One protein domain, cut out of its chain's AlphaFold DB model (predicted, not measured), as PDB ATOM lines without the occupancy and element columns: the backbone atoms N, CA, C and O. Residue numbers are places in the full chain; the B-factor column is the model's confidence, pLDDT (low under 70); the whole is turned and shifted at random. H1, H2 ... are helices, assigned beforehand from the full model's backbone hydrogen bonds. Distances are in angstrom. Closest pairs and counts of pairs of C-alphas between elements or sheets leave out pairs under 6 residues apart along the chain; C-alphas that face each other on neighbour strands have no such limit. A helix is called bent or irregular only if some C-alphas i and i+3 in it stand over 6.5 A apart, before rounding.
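This is residues 293 to 328 and 339 to 364 of the 365 residues of the protein "DUF89 domain-containing protein" of Malus domestica (UniProt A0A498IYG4). Two long helices, H1 and H3, run opposite ways and loosely side by side, with few close approaches between them; H1 is bent, and its first arm, residues 293 to 301, sticks out past the end of H3. The very short helix H2 sits near the other end of H1, where residues 320 to 325 also stand free. The printed part has 62 residues with three named helices, in the order H1, H2, H3, and no named strand; the class is all helix. The whole is loose, with a radius of gyration of the C-alphas of 15.0 A, and spans 47 by 23 by 16 A, the free arm of H1 making much of the length.

H1, residues 293 to 321, was assigned as one helix by its hydrogen bonds, but it is bent: C-alphas 301 and 304 are 7.3 A apart. Its arms are H1a, residues 293 to 301, and H1b, residues 304 to 321, and their lines stand at a steep tilt of 42 degrees. H1b and H2, residues 325 to 328, are close but not clearly touching; their closest C-alphas, those of Met 319 and Leu 326, are 7.0 A apart. H1b and H3, residues 344 to 363, are close but not clearly touching, and their closest C-alphas, those of Leu 309 and Ala 355, are 7.6 A apart. These two run opposite ways at a shallow tilt of 26 degrees, 12.4 A from centre to centre. H1a is apart from H2 and from H3, and H2 is apart from H3. In H1a, H1b and H3 every O i to N i+4 pair is within hydrogen-bond range; H2 is too short for such a pair, and its 1 pair of O i and N i+3 is not within range.

H1a begins at C-alpha 293, at (31.944, -10.688, 8.935), and measures 12.3 A from first to last C-alpha. H1b measures 25.8 A and ends at C-alpha 321, at (-1.964, -2.320, -12.838). H2, Lys 325 to Lys 328, is irregular, with C-alphas 325 and 328 7.2 A apart. H3 measures 28.3 A and ends at C-alpha 363, at (22.181, -17.555, -6.536).

The two C-alphas farthest apart, those of Asp 293 and Ile 342, are 47.5 A apart. Without the stretches that stand free, the body has 47 residues and spans 32 by 21 by 15 A. The link from H1 to H2 is tight, with 3 residues. The link from H2 to H3 runs across the cut: residues 329 to 338 are not printed, and C-alphas 328 and 339 are 17.3 A apart. The mean pLDDT of the printed part of the model is 71.5; it is under 70 in residues 324 to 328 and 339 to 364.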
ATOM      1  N   ASP A 293      31.205 -11.585   9.828       94.00
ATOM      2  CA  ASP A 293      31.944 -10.688   8.935       94.00
ATOM      3  C   ASP A 293      31.954 -11.212   7.484       94.00
ATOM      4  O   ASP A 293      31.674 -10.459   6.552       94.00
ATOM      5  N   GLU A 294      32.198 -12.512   7.283       92.94
ATOM      6  CA  GLU A 294      32.171 -13.156   5.961       92.94
ATOM      7  C   GLU A 294      30.768 -13.163   5.326       92.94
ATOM      8  O   GLU A 294      30.617 -12.843   4.145       92.94
ATOM      9  N   GLU A 295      29.732 -13.525   6.087       92.06
ATOM     10  CA  GLU A 295      28.340 -13.539   5.622       92.06
ATOM     11  C   GLU A 295      27.830 -12.125   5.335       92.06
ATOM     12  O   GLU A 295      27.190 -11.911   4.305       92.06
ATOM     13  N   ASN A 296      28.183 -11.143   6.168       93.75
ATOM     14  CA  ASN A 296      27.854  -9.740   5.937       93.75
ATOM     15  C   ASN A 296      28.540  -9.208   4.676       93.75
ATOM     16  O   ASN A 296      27.892  -8.542   3.872       93.75
ATOM     17  N   ALA A 297      29.819  -9.527   4.452       96.06
ATOM     18  CA  ALA A 297      30.524  -9.126   3.234       96.06
ATOM     19  C   ALA A 297      29.860  -9.714   1.976       96.06
ATOM     20  O   ALA A 297      29.634  -8.997   0.997       96.06
ATOM     21  N   LYS A 298      29.474 -10.997   2.021       94.06
ATOM     22  CA  LYS A 298      28.723 -11.648   0.937       94.06
ATOM     23  C   LYS A 298      27.363 -10.990   0.720       94.06
ATOM     24  O   LYS A 298      27.037 -10.652  -0.414       94.06
ATOM     25  N   ALA A 299      26.597 -10.755   1.783       92.00
ATOM     26  CA  ALA A 299      25.287 -10.114   1.697       92.00
ATOM     27  C   ALA A 299      25.381  -8.707   1.087       92.00
ATOM     28  O   ALA A 299      24.614  -8.382   0.184       92.00
ATOM     29  N   MET A 300      26.369  -7.909   1.503       94.81
ATOM     30  CA  MET A 300      26.612  -6.578   0.942       94.81
ATOM     31  C   MET A 300      26.974  -6.629  -0.547       94.81
ATOM     32  O   MET A 300      26.501  -5.789  -1.305       94.81
ATOM     33  N   SER A 301      27.740  -7.633  -0.989       94.62
ATOM     34  CA  SER A 301      28.075  -7.811  -2.414       94.62
ATOM     35  C   SER A 301      26.864  -8.146  -3.296       94.62
ATOM     36  O   SER A 301      26.858  -7.858  -4.490       94.62
ATOM     37  N   LEU A 302      25.820  -8.737  -2.706       92.38
ATOM     38  CA  LEU A 302      24.578  -9.099  -3.391       92.38
ATOM     39  C   LEU A 302      23.502  -8.011  -3.283       92.38
ATOM     40  O   LEU A 302      22.513  -8.062  -4.013       92.38
ATOM     41  N   PHE A 303      23.679  -7.043  -2.381       90.25
ATOM     42  CA  PHE A 303      22.637  -6.101  -1.985       90.25
ATOM     43  C   PHE A 303      22.108  -5.269  -3.160       90.25
ATOM     44  O   PHE A 303      20.897  -5.212  -3.357       90.25
ATOM     45  N   GLU A 304      22.994  -4.696  -3.979       92.25
ATOM     46  CA  GLU A 304      22.611  -3.874  -5.138       92.25
ATOM     47  C   GLU A 304      21.753  -4.668  -6.133       92.25
ATOM     48  O   GLU A 304      20.646  -4.258  -6.475       92.25
ATOM     49  N   ASN A 305      22.182  -5.884  -6.485       90.88
ATOM     50  CA  ASN A 305      21.434  -6.758  -7.392       90.88
ATOM     51  C   ASN A 305      20.045  -7.135  -6.849       90.88
ATOM     52  O   ASN A 305      19.086  -7.266  -7.615       90.88
ATOM     53  N   VAL A 306      19.926  -7.347  -5.533       88.19
ATOM     54  CA  VAL A 306      18.648  -7.670  -4.879       88.19
ATOM     55  C   VAL A 306      17.704  -6.465  -4.899       88.19
ATOM     56  O   VAL A 306      16.512  -6.634  -5.172       88.19
ATOM     57  N   VAL A 307      18.222  -5.261  -4.649       89.56
ATOM     58  CA  VAL A 307      17.445  -4.014  -4.705       89.56
ATOM     59  C   VAL A 307      16.968  -3.739  -6.132       89.56
ATOM     60  O   VAL A 307      15.765  -3.563  -6.332       89.56
ATOM     61  N   ASP A 308      17.856  -3.823  -7.124       89.44
ATOM     62  CA  ASP A 308      17.526  -3.637  -8.543       89.44
ATOM     63  C   ASP A 308      16.418  -4.586  -9.006       89.44
ATOM     64  O   ASP A 308      15.478  -4.200  -9.706       89.44
ATOM     65  N   LEU A 309      16.502  -5.858  -8.603       88.44
ATOM     66  CA  LEU A 309      15.487  -6.842  -8.951       88.44
ATOM     67  C   LEU A 309      14.122  -6.479  -8.356       88.44
ATOM     68  O   LEU A 309      13.101  -6.627  -9.032       88.44
ATOM     69  N   ASN A 310      14.101  -5.993  -7.113       86.19
ATOM     70  CA  ASN A 310      12.877  -5.541  -6.467       86.19
ATOM     71  C   ASN A 310      12.296  -4.302  -7.169       86.19
ATOM     72  O   ASN A 310      11.089  -4.242  -7.397       86.19
ATOM     73  N   GLU A 311      13.133  -3.350  -7.592       88.75
ATOM     74  CA  GLU A 311      12.680  -2.191  -8.369       88.75
ATOM     75  C   GLU A 311      12.064  -2.602  -9.709       88.75
ATOM     76  O   GLU A 311      10.964  -2.154 -10.046       88.75
ATOM     77  N   ILE A 312      12.715  -3.512 -10.443       85.31
ATOM     78  CA  ILE A 312      12.188  -4.059 -11.700       85.31
ATOM     79  C   ILE A 312      10.839  -4.739 -11.457       85.31
ATOM     80  O   ILE A 312       9.884  -4.507 -12.205       85.31
ATOM     81  N   LEU A 313      10.728  -5.552 -10.404       84.81
ATOM     82  CA  LEU A 313       9.492  -6.254 -10.067       84.81
ATOM     83  C   LEU A 313       8.366  -5.267  -9.722       84.81
ATOM     84  O   LEU A 313       7.245  -5.411 -10.219       84.81
ATOM     85  N   MET A 314       8.674  -4.209  -8.971       83.06
ATOM     86  CA  MET A 314       7.732  -3.133  -8.654       83.06
ATOM     87  C   MET A 314       7.322  -2.320  -9.892       83.06
ATOM     88  O   MET A 314       6.151  -1.947 -10.020       83.06
ATOM     89  N   MET A 315       8.237  -2.067 -10.835       81.38
ATOM     90  CA  MET A 315       7.913  -1.419 -12.114       81.38
ATOM     91  C   MET A 315       6.977  -2.284 -12.961       81.38
ATOM     92  O   MET A 315       5.946  -1.788 -13.424       81.38
ATOM     93  N   LEU A 316       7.278  -3.578 -13.116       77.50
ATOM     94  CA  LEU A 316       6.429  -4.525 -13.851       77.50
ATOM     95  C   LEU A 316       5.021  -4.604 -13.247       77.50
ATOM     96  O   LEU A 316       4.018  -4.599 -13.964       77.50
ATOM     97  N   PHE A 317       4.934  -4.594 -11.920       81.06
ATOM     98  CA  PHE A 317       3.664  -4.608 -11.212       81.06
ATOM     99  C   PHE A 317       2.832  -3.339 -11.452       81.06
ATOM    100  O   PHE A 317       1.634  -3.423 -11.745       81.06
ATOM    101  N   LYS A 318       3.466  -2.156 -11.415       82.19
ATOM    102  CA  LYS A 318       2.822  -0.880 -11.779       82.19
ATOM    103  C   LYS A 318       2.358  -0.879 -13.238       82.19
ATOM    104  O   LYS A 318       1.252  -0.417 -13.527       82.19
ATOM    105  N   MET A 319       3.154  -1.440 -14.150       76.50
ATOM    106  CA  MET A 319       2.781  -1.567 -15.562       76.50
ATOM    107  C   MET A 319       1.525  -2.427 -15.739       76.50
ATOM    108  O   MET A 319       0.590  -1.971 -16.405       76.50
ATOM    109  N   LYS A 320       1.450  -3.599 -15.086       79.06
ATOM    110  CA  LYS A 320       0.272  -4.486 -15.121       79.06
ATOM    111  C   LYS A 320      -0.979  -3.796 -14.559       79.06
ATOM    112  O   LYS A 320      -2.042  -3.876 -15.165       79.06
ATOM    113  N   SER A 321      -0.842  -3.041 -13.465       82.06
ATOM    114  CA  SER A 321      -1.964  -2.320 -12.838       82.06
ATOM    115  C   SER A 321      -2.504  -1.147 -13.668       82.06
ATOM    116  O   SER A 321      -3.649  -0.751 -13.481       82.06
ATOM    117  N   SER A 322      -1.706  -0.577 -14.577       79.69
ATOM    118  CA  SER A 322      -2.093   0.591 -15.391       79.69
ATOM    119  C   SER A 322      -2.839   0.252 -16.695       79.69
ATOM    120  O   SER A 322      -3.030   1.122 -17.550       79.69
ATOM    121  N   GLY A 323      -3.228  -1.014 -16.896       71.62
ATOM    122  CA  GLY A 323      -3.963  -1.453 -18.091       71.62
ATOM    123  C   GLY A 323      -3.196  -1.250 -19.406       71.62
ATOM    124  O   GLY A 323      -3.801  -1.037 -20.453       71.62
ATOM    125  N   GLY A 324      -1.857  -1.233 -19.363       60.56
ATOM    126  CA  GLY A 324      -1.001  -1.114 -20.550       60.56
ATOM    127  C   GLY A 324      -0.958   0.268 -21.222       60.56
ATOM    128  O   GLY A 324      -0.203   0.444 -22.179       60.56
ATOM    129  N   LYS A 325      -1.692   1.282 -20.732       58.84
ATOM    130  CA  LYS A 325      -1.702   2.631 -21.344       58.84
ATOM    131  C   LYS A 325      -0.369   3.387 -21.201       58.84
ATOM    132  O   LYS A 325      -0.085   4.253 -22.028       58.84
ATOM    133  N   LEU A 326       0.485   3.038 -20.230       55.75
ATOM    134  CA  LEU A 326       1.788   3.695 -20.013       55.75
ATOM    135  C   LEU A 326       2.898   3.286 -21.010       55.75
ATOM    136  O   LEU A 326       3.936   3.946 -21.082       55.75
ATOM    137  N   MET A 327       2.688   2.231 -21.810       53.28
ATOM    138  CA  MET A 327       3.721   1.615 -22.662       53.28
ATOM    139  C   MET A 327       4.304   2.532 -23.750       53.28
ATOM    140  O   MET A 327       5.431   2.315 -24.187       53.28
ATOM    141  N   LYS A 328       3.586   3.568 -24.205       55.75
ATOM    142  CA  LYS A 328       4.045   4.390 -25.345       55.75
ATOM    143  C   LYS A 328       4.979   5.549 -24.983       55.75
ATOM    144  O   LYS A 328       5.669   6.038 -25.874       55.75
ATOM    145  N   LYS A 339      17.331  -2.827 -32.366       48.47
ATOM    146  CA  LYS A 339      17.028  -4.109 -33.024       48.47
ATOM    147  C   LYS A 339      15.898  -4.914 -32.360       48.47
ATOM    148  O   LYS A 339      15.376  -5.825 -32.995       48.47
ATOM    149  N   ASP A 340      15.438  -4.534 -31.164       50.09
ATOM    150  CA  ASP A 340      14.444  -5.311 -30.394       50.09
ATOM    151  C   ASP A 340      12.986  -4.807 -30.505       50.09
ATOM    152  O   ASP A 340      12.098  -5.249 -29.775       50.09
ATOM    153  N   LYS A 341      12.677  -3.926 -31.468       48.56
ATOM    154  CA  LYS A 341      11.336  -3.322 -31.653       48.56
ATOM    155  C   LYS A 341      10.206  -4.282 -32.072       48.56
ATOM    156  O   LYS A 341       9.064  -3.844 -32.229       48.56
ATOM    157  N   ILE A 342      10.454  -5.583 -32.237       44.28
ATOM    158  CA  ILE A 342       9.450  -6.531 -32.747       44.28
ATOM    159  C   ILE A 342       8.834  -7.372 -31.611       44.28
ATOM    160  O   ILE A 342       9.381  -8.386 -31.180       44.28
ATOM    161  N   LYS A 343       7.598  -6.982 -31.248       44.97
ATOM    162  CA  LYS A 343       6.579  -7.653 -30.400       44.97
ATOM    163  C   LYS A 343       6.767  -7.515 -28.879       44.97
ATOM    164  O   LYS A 343       7.479  -8.287 -28.251       44.97
ATOM    165  N   GLY A 344       5.966  -6.644 -28.256       50.12
ATOM    166  CA  GLY A 344       5.915  -6.441 -26.797       50.12
ATOM    167  C   GLY A 344       5.716  -7.712 -25.951       50.12
ATOM    168  O   GLY A 344       6.283  -7.796 -24.870       50.12
ATOM    169  N   LYS A 345       5.037  -8.752 -26.467       50.88
ATOM    170  CA  LYS A 345       4.953 -10.073 -25.798       50.88
ATOM    171  C   LYS A 345       6.289 -10.838 -25.775       50.88
ATOM    172  O   LYS A 345       6.557 -11.579 -24.835       50.88
ATOM    173  N   ARG A 346       7.146 -10.664 -26.791       52.88
ATOM    174  CA  ARG A 346       8.508 -11.230 -26.809       52.88
ATOM    175  C   ARG A 346       9.433 -10.481 -25.860       52.88
ATOM    176  O   ARG A 346      10.281 -11.111 -25.248       52.88
ATOM    177  N   MET A 347       9.241  -9.174 -25.705       53.12
ATOM    178  CA  MET A 347      10.073  -8.340 -24.840       53.12
ATOM    179  C   MET A 347       9.801  -8.593 -23.350       53.12
ATOM    180  O   MET A 347      10.741  -8.670 -22.572       53.12
ATOM    181  N   GLU A 348       8.543  -8.812 -22.961       53.50
ATOM    182  CA  GLU A 348       8.182  -9.214 -21.593       53.50
ATOM    183  C   GLU A 348       8.740 -10.608 -21.255       53.50
ATOM    184  O   GLU A 348       9.356 -10.796 -20.209       53.50
ATOM    185  N   SER A 349       8.644 -11.560 -22.192       59.78
ATOM    186  CA  SER A 349       9.282 -12.880 -22.077       59.78
ATOM    187  C   SER A 349      10.814 -12.798 -22.037       59.78
ATOM    188  O   SER A 349      11.446 -13.512 -21.260       59.78
ATOM    189  N   ALA A 350      11.431 -11.898 -22.807       60.28
ATOM    190  CA  ALA A 350      12.879 -11.697 -22.814       60.28
ATOM    191  C   ALA A 350      13.373 -11.017 -21.530       60.28
ATOM    192  O   ALA A 350      14.369 -11.459 -20.968       60.28
ATOM    193  N   LEU A 351      12.667 -10.001 -21.022       61.59
ATOM    194  CA  LEU A 351      12.967  -9.357 -19.740       61.59
ATOM    195  C   LEU A 351      12.781 -10.334 -18.580       61.59
ATOM    196  O   LEU A 351      13.653 -10.413 -17.719       61.59
ATOM    197  N   LEU A 352      11.714 -11.135 -18.594       62.50
ATOM    198  CA  LEU A 352      11.487 -12.173 -17.594       62.50
ATOM    199  C   LEU A 352      12.553 -13.273 -17.672       62.50
ATOM    200  O   LEU A 352      13.051 -13.713 -16.642       62.50
ATOM    201  N   THR A 353      12.949 -13.694 -18.875       69.56
ATOM    202  CA  THR A 353      14.041 -14.662 -19.083       69.56
ATOM    203  C   THR A 353      15.382 -14.101 -18.620       69.56
ATOM    204  O   THR A 353      16.129 -14.800 -17.945       69.56
ATOM    205  N   LYS A 354      15.676 -12.829 -18.904       67.75
ATOM    206  CA  LYS A 354      16.925 -12.166 -18.509       67.75
ATOM    207  C   LYS A 354      16.971 -11.897 -17.003       67.75
ATOM    208  O   LYS A 354      18.020 -12.071 -16.392       67.75
ATOM    209  N   ALA A 355      15.834 -11.563 -16.389       59.72
ATOM    210  CA  ALA A 355      15.684 -11.490 -14.938       59.72
ATOM    211  C   ALA A 355      15.870 -12.873 -14.297       59.72
ATOM    212  O   ALA A 355      16.666 -13.006 -13.377       59.72
ATOM    213  N   LYS A 356      15.238 -13.927 -14.834       64.62
ATOM    214  CA  LYS A 356      15.436 -15.319 -14.384       64.62
ATOM    215  C   LYS A 356      16.890 -15.776 -14.518       64.62
ATOM    216  O   LYS A 356      17.399 -16.409 -13.604       64.62
ATOM    217  N   GLN A 357      17.565 -15.438 -15.617       67.06
ATOM    218  CA  GLN A 357      18.982 -15.744 -15.825       67.06
ATOM    219  C   GLN A 357      19.884 -14.986 -14.849       67.06
ATOM    220  O   GLN A 357      20.789 -15.596 -14.295       67.06
ATOM    221  N   ARG A 358      19.612 -13.700 -14.584       59.94
ATOM    222  CA  ARG A 358      20.343 -12.916 -13.575       59.94
ATOM    223  C   ARG A 358      20.121 -13.446 -12.161       59.94
ATOM    224  O   ARG A 358      21.076 -13.546 -11.402       59.94
ATOM    225  N   ILE A 359      18.894 -13.839 -11.816       56.56
ATOM    226  CA  ILE A 359      18.597 -14.510 -10.543       56.56
ATOM    227  C   ILE A 359      19.392 -15.822 -10.466       56.56
ATOM    228  O   ILE A 359      20.141 -16.033  -9.519       56.56
ATOM    229  N   ALA A 360      19.312 -16.673 -11.491       57.16
ATOM    230  CA  ALA A 360      20.022 -17.949 -11.510       57.16
ATOM    231  C   ALA A 360      21.550 -17.789 -11.426       57.16
ATOM    232  O   ALA A 360      22.194 -18.551 -10.717       57.16
ATOM    233  N   SER A 361      22.145 -16.789 -12.084       60.50
ATOM    234  CA  SER A 361      23.592 -16.545 -12.003       60.50
ATOM    235  C   SER A 361      24.033 -15.967 -10.658       60.50
ATOM    236  O   SER A 361      25.168 -16.180 -10.254       60.50
ATOM    237  N   THR A 362      23.149 -15.240  -9.969       50.62
ATOM    238  CA  THR A 362      23.450 -14.600  -8.677       50.62
ATOM    239  C   THR A 362      23.333 -15.583  -7.508       50.62
ATOM    240  O   THR A 362      24.046 -15.443  -6.522       50.62
ATOM    241  N   PHE A 363      22.465 -16.597  -7.616       46.72
ATOM    242  CA  PHE A 363      22.181 -17.555  -6.536       46.72
ATOM    243  C   PHE A 363      22.800 -18.957  -6.723       46.72
ATOM    244  O   PHE A 363      22.598 -19.817  -5.867       46.72
ATOM    245  N   CYS A 364      23.534 -19.214  -7.812       43.03
ATOM    246  CA  CYS A 364      24.204 -20.502  -8.079       43.03
ATOM    247  C   CYS A 364      25.721 -20.512  -7.788       43.03
ATOM    248  O   CYS A 364      26.417 -21.409  -8.267       43.03
TER     249      CYS A 364